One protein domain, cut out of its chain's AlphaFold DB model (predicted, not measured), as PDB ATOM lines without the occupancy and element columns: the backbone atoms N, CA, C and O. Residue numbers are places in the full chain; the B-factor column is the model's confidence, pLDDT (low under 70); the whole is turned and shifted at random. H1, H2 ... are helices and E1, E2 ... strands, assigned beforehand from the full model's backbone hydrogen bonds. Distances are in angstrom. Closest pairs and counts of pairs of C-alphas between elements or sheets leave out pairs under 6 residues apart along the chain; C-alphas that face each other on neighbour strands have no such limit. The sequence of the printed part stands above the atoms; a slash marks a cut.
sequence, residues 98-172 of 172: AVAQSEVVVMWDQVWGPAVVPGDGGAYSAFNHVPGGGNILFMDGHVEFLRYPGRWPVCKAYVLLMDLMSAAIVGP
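AT A GLANCE: This is residues 98 to 172 of the 172 residues of an uncharacterized protein of Candidatus Hydrogenedentes bacterium (UniProt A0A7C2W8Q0). Two small antiparallel sheets sit end to end in an elongated model, the three strands E1, E4 and E5 toward one end and the hairpin E2 and E3 toward the other, with E1 running on into E2. The short helix H1 sits at the far end of the three-stranded sheet, and the longer helix H2 packs beside E2 with its residues 156 to 166, while residues 167 to 172 stick out free. The printed part has 75 residues, with two named helices and five named strands in the order H1 E1 E2 E3 E4 E5 H2; the larger sheet has the order E1 - E4 - E5, and the class is mixed, helices and strands. It is only just loose, close to compact, with a radius of gyration of the C-alphas of 14.1 A and spans of 46 by 26 by 17 A.

HOW THE PARTS SIT: Begin at H1, residues 98 to 103, which only grazes the three-stranded sheet with its residues 100 to 103. E1, residues 105 to 108, is an edge strand there; its inner neighbour E4, residues 133 to 138, is antiparallel at 146 degrees, and you find N 106 and O 137 2.8 A apart. The closest C-alphas of H1 and E4 are those of Ser 102 and Phe 138, 5.8 A apart. E1 runs on into E2, residues 111 to 116, across a break of 2 residues, at 37 degrees. E2 and E3, residues 123 to 127, form an antiparallel hairpin at 166 degrees; look at N 115 and O 124, 3.0 A. E4 and E5, residues 143 to 147, form another hairpin, antiparallel at 152 degrees, with N 136 and O 144 at 2.8 A. Last comes H2, residues 156 to 170; its closest C-alpha pair with E2 is Trp 112 and Val 159, 5.3 A. H2 is not on the three-stranded sheet, and H2 and E3 are apart. In H1 and H2 every O i to N i+4 pair is within hydrogen-bond range.

IN THESE COORDINATES: Find C-alpha 98 at (193.369, 220.799, 185.568), where H1 begins. E2 runs 14.6 A from C-alpha 111 at (192.132, 241.227, 168.532), and E3 returns over 11.9 A. E4 spans 16.1 A and E5 13.4 A. H2 runs 21.3 A to C-alpha 170 at (206.015, 245.336, 155.167).

THE WHOLE: The two C-alphas farthest apart are those of Ala 98 and Gly 121, 47.2 A. The printed part has no cut and no long link. Its mean pLDDT is 70.5; look for values under 70 at residues 111 to 132 and 163 to 172.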
ATOM      1  N   ALA A  98     194.615 220.242 186.086       76.75
ATOM      2  CA  ALA A  98     193.369 220.799 185.568       76.75
ATOM      3  C   ALA A  98     193.419 222.333 185.550       76.75
ATOM      4  O   ALA A  98     193.094 222.941 184.541       76.75
ATOM      5  N   VAL A  99     193.913 222.946 186.633       79.75
ATOM      6  CA  VAL A  99     194.093 224.405 186.709       79.75
ATOM      7  C   VAL A  99     195.067 224.895 185.637       79.75
ATOM      8  O   VAL A  99     194.759 225.842 184.925       79.75
ATOM      9  N   ALA A 100     196.204 224.215 185.465       80.56
ATOM     10  CA  ALA A 100     197.191 224.597 184.461       80.56
ATOM     11  C   ALA A 100     196.621 224.517 183.031       80.56
ATOM     12  O   ALA A 100     196.845 225.423 182.231       80.56
ATOM     13  N   GLN A 101     195.829 223.487 182.706       82.69
ATOM     14  CA  GLN A 101     195.180 223.396 181.391       82.69
ATOM     15  C   GLN A 101     194.115 224.480 181.165       82.69
ATOM     16  O   GLN A 101     193.951 224.931 180.031       82.69
ATOM     17  N   SER A 102     193.439 224.942 182.219       86.12
ATOM     18  CA  SER A 102     192.491 226.061 182.143       86.12
ATOM     19  C   SER A 102     193.165 227.437 182.016       86.12
ATOM     20  O   SER A 102     192.483 228.429 181.784       86.12
ATOM     21  N   GLU A 103     194.487 227.534 182.154       86.62
ATOM     22  CA  GLU A 103     195.221 228.801 182.013       86.62
ATOM     23  C   GLU A 103     196.021 228.888 180.705       86.62
ATOM     24  O   GLU A 103     196.252 229.985 180.189       86.62
ATOM     25  N   VAL A 104     196.422 227.748 180.131       87.31
ATOM     26  CA  VAL A 104     197.194 227.707 178.882       87.31
ATOM     27  C   VAL A 104     196.290 227.985 177.684       87.31
ATOM     28  O   VAL A 104     195.438 227.181 177.309       87.31
ATOM     29  N   VAL A 105     196.525 229.130 177.052       90.25
ATOM     30  CA  VAL A 105     195.829 229.566 175.840       90.25
ATOM     31  C   VAL A 105     196.371 228.827 174.611       90.25
ATOM     32  O   VAL A 105     197.579 228.818 174.375       90.25
ATOM     33  N   VAL A 106     195.476 228.252 173.803       89.75
ATOM     34  CA  VAL A 106     195.807 227.471 172.595       89.75
ATOM     35  C   VAL A 106     195.489 228.238 171.315       89.75
ATOM     36  O   VAL A 106     196.302 228.267 170.395       89.75
ATOM     37  N   MET A 107     194.315 228.868 171.243       88.88
ATOM     38  CA  MET A 107     193.887 229.676 170.094       88.88
ATOM     39  C   MET A 107     193.069 230.868 170.572       88.88
ATOM     40  O   MET A 107     192.454 230.820 171.634       88.88
ATOM     41  N   TRP A 108     193.044 231.943 169.794       89.88
ATOM     42  CA  TRP A 108     192.218 233.107 170.089       89.88
ATOM     43  C   TRP A 108     191.820 233.841 168.816       89.88
ATOM     44  O   TRP A 108     192.492 233.754 167.787       89.88
ATOM     45  N   ASP A 109     190.712 234.569 168.902       83.25
ATOM     46  CA  ASP A 109     190.257 235.456 167.841       83.25
ATOM     47  C   ASP A 109     191.249 236.593 167.614       83.25
ATOM     48  O   ASP A 109     191.907 237.066 168.538       83.25
ATOM     49  N   GLN A 110     191.311 237.102 166.383       73.25
ATOM     50  CA  GLN A 110     192.108 238.283 166.103       73.25
ATOM     51  C   GLN A 110     191.551 239.482 166.876       73.25
ATOM     52  O   GLN A 110     190.388 239.873 166.718       73.25
ATOM     53  N   VAL A 111     192.418 240.058 167.705       66.44
ATOM     54  CA  VAL A 111     192.132 241.227 168.532       66.44
ATOM     55  C   VAL A 111     193.164 242.288 168.187       66.44
ATOM     56  O   VAL A 111     194.160 242.453 168.885       66.44
ATOM     57  N   TRP A 112     192.963 242.955 167.054       62.47
ATOM     58  CA  TRP A 112     193.876 243.975 166.553       62.47
ATOM     59  C   TRP A 112     193.159 245.327 166.421       62.47
ATOM     60  O   TRP A 112     191.942 245.397 166.216       62.47
ATOM     61  N   GLY A 113     193.911 246.415 166.618       53.31
ATOM     62  CA  GLY A 113     193.424 247.778 166.430       53.31
ATOM     63  C   GLY A 113     192.959 248.014 164.989       53.31
ATOM     64  O   GLY A 113     193.106 247.144 164.133       53.31
ATOM     65  N   PRO A 114     192.344 249.167 164.686       47.81
ATOM     66  CA  PRO A 114     191.975 249.478 163.318       47.81
ATOM     67  C   PRO A 114     193.205 249.495 162.406       47.81
ATOM     68  O   PRO A 114     193.990 250.438 162.439       47.81
ATOM     69  N   ALA A 115     193.363 248.443 161.603       44.88
ATOM     70  CA  ALA A 115     194.415 248.325 160.614       44.88
ATOM     71  C   ALA A 115     193.969 249.053 159.343       44.88
ATOM     72  O   ALA A 115     192.848 248.876 158.849       44.88
ATOM     73  N   VAL A 116     194.846 249.903 158.815       45.44
ATOM     74  CA  VAL A 116     194.677 250.482 157.482       45.44
ATOM     75  C   VAL A 116     195.184 249.440 156.496       45.44
ATOM     76  O   VAL A 116     196.387 249.226 156.393       45.44
ATOM     77  N   VAL A 117     194.273 248.773 155.786       45.91
ATOM     78  CA  VAL A 117     194.645 247.883 154.680       45.91
ATOM     79  C   VAL A 117     195.067 248.767 153.498       45.91
ATOM     80  O   VAL A 117     194.243 249.559 153.020       45.91
ATOM     81  N   PRO A 118     196.324 248.695 153.017       41.09
ATOM     82  CA  PRO A 118     196.755 249.484 151.869       41.09
ATOM     83  C   PRO A 118     195.913 249.125 150.636       41.09
ATOM     84  O   PRO A 118     195.908 247.979 150.201       41.09
ATOM     85  N   GLY A 119     195.199 250.107 150.077       48.75
ATOM     86  CA  GLY A 119     194.378 249.946 148.867       48.75
ATOM     87  C   GLY A 119     192.863 250.062 149.071       48.75
ATOM     88  O   GLY A 119     192.178 250.453 148.130       48.75
ATOM     89  N   ASP A 120     192.349 249.850 150.288       48.47
ATOM     90  CA  ASP A 120     190.894 249.812 150.547       48.47
ATOM     91  C   ASP A 120     190.313 251.113 151.134       48.47
ATOM     92  O   ASP A 120     189.123 251.191 151.439       48.47
ATOM     93  N   GLY A 121     191.130 252.162 151.292       43.22
ATOM     94  CA  GLY A 121     190.676 253.518 151.638       43.22
ATOM     95  C   GLY A 121     190.004 253.684 153.013       43.22
ATOM     96  O   GLY A 121     189.494 254.766 153.302       43.22
ATOM     97  N   GLY A 122     190.006 252.653 153.864       45.50
ATOM     98  CA  GLY A 122     189.339 252.643 155.165       45.50
ATOM     99  C   GLY A 122     190.200 252.049 156.280       45.50
ATOM    100  O   GLY A 122     190.994 251.137 156.057       45.50
ATOM    101  N   ALA A 123     190.029 252.578 157.494       48.28
ATOM    102  CA  ALA A 123     190.543 251.974 158.719       48.28
ATOM    103  C   ALA A 123     189.523 250.932 159.205       48.28
ATOM    104  O   ALA A 123     188.432 251.299 159.650       48.28
ATOM    105  N   TYR A 124     189.846 249.643 159.098       49.53
ATOM    106  CA  TYR A 124     188.963 248.570 159.558       49.53
ATOM    107  C   TYR A 124     189.407 248.114 160.936       49.53
ATOM    108  O   TYR A 124     190.549 247.702 161.108       49.53
ATOM    109  N   SER A 125     188.508 248.170 161.922       52.66
ATOM    110  CA  SER A 125     188.754 247.574 163.237       52.66
ATOM    111  C   SER A 125     188.983 246.076 163.064       52.66
ATOM    112  O   SER A 125     188.045 245.355 162.736       52.66
ATOM    113  N   ALA A 126     190.210 245.605 163.275       56.28
ATOM    114  CA  ALA A 126     190.607 244.222 163.037       56.28
ATOM    115  C   ALA A 126     190.204 243.293 164.207       56.28
ATOM    116  O   ALA A 126     190.978 242.433 164.629       56.28
ATOM    117  N   PHE A 127     188.981 243.471 164.724       57.25
ATOM    118  CA  PHE A 127     188.339 242.526 165.638       57.25
ATOM    119  C   PHE A 127     187.536 241.513 164.826       57.25
ATOM    120  O   PHE A 127     186.620 241.895 164.096       57.25
ATOM    121  N   ASN A 128     187.804 240.223 165.030       58.19
ATOM    122  CA  ASN A 128     186.949 239.164 164.483       58.19
ATOM    123  C   ASN A 128     185.577 239.099 165.181       58.19
ATOM    124  O   ASN A 128     184.643 238.514 164.634       58.19
ATOM    125  N   HIS A 129     185.426 239.713 166.364       51.34
ATOM    126  CA  HIS A 129     184.188 239.682 167.139       51.34
ATOM    127  C   HIS A 129     183.826 241.057 167.747       51.34
ATOM    128  O   HIS A 129     184.529 241.617 168.590       51.34
ATOM    129  N   VAL A 130     182.671 241.605 167.348       45.41
ATOM    130  CA  VAL A 130     182.059 242.818 167.931       45.41
ATOM    131  C   VAL A 130     180.997 242.382 168.950       45.41
ATOM    132  O   VAL A 130     180.184 241.522 168.613       45.41
ATOM    133  N   PRO A 131     180.942 242.943 170.179       54.25
ATOM    134  CA  PRO A 131     181.589 244.175 170.642       54.25
ATOM    135  C   PRO A 131     183.005 243.980 171.214       54.25
ATOM    136  O   PRO A 131     183.164 243.451 172.311       54.25
ATOM    137  N   GLY A 132     184.001 244.491 170.476       69.44
ATOM    138  CA  GLY A 132     185.353 244.839 170.931       69.44
ATOM    139  C   GLY A 132     186.055 243.806 171.805       69.44
ATOM    140  O   GLY A 132     186.571 244.182 172.848       69.44
ATOM    141  N   GLY A 133     186.036 242.527 171.442       75.75
ATOM    142  CA  GLY A 133     186.654 241.454 172.220       75.75
ATOM    143  C   GLY A 133     186.996 240.253 171.348       75.75
ATOM    144  O   GLY A 133     186.882 240.328 170.126       75.75
ATOM    145  N   GLY A 134     187.407 239.154 171.967       82.00
ATOM    146  CA  GLY A 134     187.748 237.922 171.264       82.00
ATOM    147  C   GLY A 134     187.440 236.687 172.096       82.00
ATOM    148  O   GLY A 134     187.514 236.723 173.327       82.00
ATOM    149  N   ASN A 135     187.082 235.602 171.416       89.56
ATOM    150  CA  ASN A 135     187.021 234.282 172.024       89.56
ATOM    151  C   ASN A 135     188.431 233.714 172.176       89.56
ATOM    152  O   ASN A 135     189.307 233.956 171.344       89.56
ATOM    153  N   ILE A 136     188.638 232.951 173.239       91.19
ATOM    154  CA  ILE A 136     189.909 232.317 173.578       91.19
ATOM    155  C   ILE A 136     189.627 230.857 173.880       91.19
ATOM    156  O   ILE A 136     188.769 230.573 174.706       91.19
ATOM    157  N   LEU A 137     190.351 229.958 173.222       92.00
ATOM    158  CA  LEU A 137     190.361 228.522 173.466       92.00
ATOM    159  C   LEU A 137     191.540 228.164 174.372       92.00
ATOM    160  O   LEU A 137     192.685 228.512 174.065       92.00
ATOM    161  N   PHE A 138     191.263 227.420 175.436       91.88
ATOM    162  CA  PHE A 138     192.253 226.927 176.392       91.88
ATOM    163  C   PHE A 138     192.556 225.439 176.190       91.88
ATOM    164  O   PHE A 138     191.883 224.743 175.426       91.88
ATOM    165  N   MET A 139     193.603 224.946 176.855       89.94
ATOM    166  CA  MET A 139     194.128 223.591 176.670       89.94
ATOM    167  C   MET A 139     193.197 222.487 177.185       89.94
ATOM    168  O   MET A 139     193.203 221.385 176.644       89.94
ATOM    169  N   ASP A 140     192.357 222.787 178.170       90.62
ATOM    170  CA  ASP A 140     191.273 221.901 178.624       90.62
ATOM    171  C   ASP A 140     190.049 221.896 177.674       90.62
ATOM    172  O   ASP A 140     189.067 221.192 177.917       90.62
ATOM    173  N   GLY A 141     190.096 222.681 176.593       91.12
ATOM    174  CA  GLY A 141     189.054 222.788 175.578       91.12
ATOM    175  C   GLY A 141     187.941 223.789 175.891       91.12
ATOM    176  O   GLY A 141     187.020 223.920 175.078       91.12
ATOM    177  N   HIS A 142     187.983 224.501 177.021       94.50
ATOM    178  CA  HIS A 142     186.988 225.539 177.284       94.50
ATOM    179  C   HIS A 142     187.243 226.790 176.435       94.50
ATOM    180  O   HIS A 142     188.360 227.058 175.986       94.50
ATOM    181  N   VAL A 143     186.175 227.562 176.217       93.50
ATOM    182  CA  VAL A 143     186.232 228.841 175.507       93.50
ATOM    183  C   VAL A 143     185.715 229.954 176.409       93.50
ATOM    184  O   VAL A 143     184.627 229.841 176.975       93.50
ATOM    185  N   GLU A 144     186.471 231.045 176.511       91.75
ATOM    186  CA  GLU A 144     186.072 232.266 177.214       91.75
ATOM    187  C   GLU A 144     186.045 233.448 176.246       91.75
ATOM    188  O   GLU A 144     186.930 233.605 175.407       91.75
ATOM    189  N   PHE A 145     185.040 234.313 176.384       88.12
ATOM    190  CA  PHE A 145     185.031 235.599 175.701       88.12
ATOM    191  C   PHE A 145     185.651 236.678 176.590       88.12
ATOM    192  O   PHE A 145     185.130 236.970 177.669       88.12
ATOM    193  N   LEU A 146     186.696 237.340 176.090       84.81
ATOM    194  CA  LEU A 146     187.283 238.513 176.728       84.81
ATOM    195  C   LEU A 146     186.975 239.791 175.966       84.81
ATOM    196  O   LEU A 146     187.121 239.874 174.749       84.81
ATOM    197  N   ARG A 147     186.607 240.832 176.716       81.62
ATOM    198  CA  ARG A 147     186.499 242.195 176.193       81.62
ATOM    199  C   ARG A 147     187.874 242.839 176.131       81.62
ATOM    200  O   ARG A 147     188.659 242.724 177.068       81.62
ATOM    201  N   TYR A 148     188.124 243.565 175.054       74.56
ATOM    202  CA  TYR A 148     189.299 244.400 174.906       74.56
ATOM    203  C   TYR A 148     189.077 245.780 175.560       74.56
ATOM    204  O   TYR A 148     188.010 246.379 175.383       74.56
ATOM    205  N   PRO A 149     190.087 246.342 176.248       76.62
ATOM    206  CA  PRO A 149     191.329 245.684 176.649       76.62
ATOM    207  C   PRO A 149     191.105 244.771 177.867       76.62
ATOM    208  O   PRO A 149     190.437 245.161 178.821       76.62
ATOM    209  N   GLY A 150     191.705 243.584 177.839       79.38
ATOM    210  CA  GLY A 150     191.681 242.600 178.919       79.38
ATOM    211  C   GLY A 150     193.064 241.987 179.157       79.38
ATOM    212  O   GLY A 150     194.090 242.620 178.899       79.38
ATOM    213  N   ARG A 151     193.088 240.749 179.661       85.12
ATOM    214  CA  ARG A 151     194.318 239.961 179.852       85.12
ATOM    215  C   ARG A 151     194.785 239.318 178.543       85.12
ATOM    216  O   ARG A 151     194.055 239.314 177.553       85.12
ATOM    217  N   TRP A 152     196.009 238.783 178.542       81.62
ATOM    218  CA  TRP A 152     196.527 237.993 177.421       81.62
ATOM    219  C   TRP A 152     195.516 236.907 176.995       81.62
ATOM    220  O   TRP A 152     194.970 236.244 177.880       81.62
ATOM    221  N   PRO A 153     195.252 236.708 175.685       83.75
ATOM    222  CA  PRO A 153     195.808 237.404 174.513       83.75
ATOM    223  C   PRO A 153     195.007 238.640 174.045       83.75
ATOM    224  O   PRO A 153     195.417 239.330 173.117       83.75
ATOM    225  N   VAL A 154     193.887 238.977 174.689       82.81
ATOM    226  CA  VAL A 154     192.996 240.103 174.326       82.81
ATOM    227  C   VAL A 154     193.450 241.389 175.038       82.81
ATOM    228  O   VAL A 154     192.678 242.065 175.716       82.81
ATOM    229  N   CYS A 155     194.731 241.738 174.918       79.38
ATOM    230  CA  CYS A 155     195.353 242.843 175.655       79.38
ATOM    231  C   CYS A 155     196.082 243.835 174.738       79.38
ATOM    232  O   CYS A 155     196.384 243.549 173.579       79.38
ATOM    233  N   LYS A 156     196.402 245.023 175.267       75.25
ATOM    234  CA  LYS A 156     197.112 246.076 174.513       75.25
ATOM    235  C   LYS A 156     198.518 245.653 174.077       75.25
ATOM    236  O   LYS A 156     198.965 246.049 173.008       75.25
ATOM    237  N   ALA A 157     199.206 244.849 174.891       73.25
ATOM    238  CA  ALA A 157     200.553 244.379 174.579       73.25
ATOM    239  C   ALA A 157     200.580 243.491 173.325       73.25
ATOM    240  O   ALA A 157     201.475 243.633 172.498       73.25
ATOM    241  N   TYR A 158     199.573 242.628 173.149       75.75
ATOM    242  CA  TYR A 158     199.440 241.809 171.944       75.75
ATOM    243  C   TYR A 158     199.206 242.663 170.693       75.75
ATOM    244  O   TYR A 158     199.839 242.435 169.666       75.75
ATOM    245  N   VAL A 159     198.359 243.693 170.798       73.69
ATOM    246  CA  VAL A 159     198.134 244.659 169.709       73.69
ATOM    247  C   VAL A 159     199.441 245.341 169.303       73.69
ATOM    248  O   VAL A 159     199.771 245.360 168.124       73.69
ATOM    249  N   LEU A 160     200.222 245.826 170.273       71.81
ATOM    250  CA  LEU A 160     201.506 246.474 170.002       71.81
ATOM    251  C   LEU A 160     202.525 245.513 169.370       71.81
ATOM    252  O   LEU A 160     203.249 245.900 168.458       71.81
ATOM    253  N   LEU A 161     202.579 244.261 169.837       71.69
ATOM    254  CA  LEU A 161     203.411 243.225 169.224       71.69
ATOM    255  C   LEU A 161     203.040 243.030 167.748       71.69
ATOM    256  O   LEU A 161     203.929 242.986 166.901       71.69
ATOM    257  N   MET A 162     201.745 242.945 167.440       71.81
ATOM    258  CA  MET A 162     201.267 242.775 166.066       71.81
ATOM    259  C   MET A 162     201.562 243.993 165.188       71.81
ATOM    260  O   MET A 162     201.970 243.815 164.042       71.81
ATOM    261  N   ASP A 163     201.457 245.212 165.724       68.50
ATOM    262  CA  ASP A 163     201.856 246.436 165.015       68.50
ATOM    263  C   ASP A 163     203.353 246.421 164.661       68.50
ATOM    264  O   ASP A 163     203.730 246.707 163.523       68.50
ATOM    265  N   LEU A 164     204.212 246.028 165.608       66.31
ATOM    266  CA  LEU A 164     205.658 245.903 165.387       66.31
ATOM    267  C   LEU A 164     205.992 244.813 164.361       66.31
ATOM    268  O   LEU A 164     206.817 245.030 163.473       66.31
ATOM    269  N   MET A 165     205.340 243.652 164.453       64.75
ATOM    270  CA  MET A 165     205.518 242.566 163.486       64.75
ATOM    271  C   MET A 165     205.056 242.978 162.086       64.75
ATOM    272  O   MET A 165     205.743 242.690 161.108       64.75
ATOM    273  N   SER A 166     203.928 243.684 161.978       64.94
ATOM    274  CA  SER A 166     203.426 244.194 160.702       64.94
ATOM    275  C   SER A 166     204.407 245.182 160.070       64.94
ATOM    276  O   SER A 166     204.730 245.038 158.890       64.94
ATOM    277  N   ALA A 167     204.950 246.120 160.851       61.03
ATOM    278  CA  ALA A 167     205.943 247.080 160.369       61.03
ATOM    279  C   ALA A 167     207.220 246.397 159.846       61.03
ATOM    280  O   ALA A 167     207.760 246.790 158.813       61.03
ATOM    281  N   ALA A 168     207.682 245.342 160.517       57.28
ATOM    282  CA  ALA A 168     208.871 244.608 160.101       57.28
ATOM    283  C   ALA A 168     208.667 243.766 158.828       57.28
ATOM    284  O   ALA A 168     209.603 243.605 158.049       57.28
ATOM    285  N   ILE A 169     207.460 243.238 158.598       53.38
ATOM    286  CA  ILE A 169     207.149 242.414 157.417       53.38
ATOM    287  C   ILE A 169     206.937 243.276 156.166       53.38
ATOM    288  O   ILE A 169     207.305 242.863 155.067       53.38
ATOM    289  N   VAL A 170     206.336 244.461 156.310       52.22
ATOM    290  CA  VAL A 170     206.015 245.336 155.167       52.22
ATOM    291  C   VAL A 170     207.232 246.157 154.711       52.22
ATOM    292  O   VAL A 170     207.282 246.568 153.553       52.22
ATOM    293  N   GLY A 171     208.251 246.315 155.567       40.50
ATOM    294  CA  GLY A 171     209.380 247.212 155.314       40.50
ATOM    295  C   GLY A 171     208.968 248.694 155.381       40.50
ATOM    296  O   GLY A 171     207.773 248.998 155.423       40.50
ATOM    297  N   PRO A 172     209.935 249.628 155.454       42.72
ATOM    298  CA  PRO A 172     209.655 251.063 155.390       42.72
ATOM    299  C   PRO A 172     209.082 251.508 154.037       42.72
ATOM    300  O   PRO A 172     209.461 250.915 152.998       42.72
TER     301      PRO A 172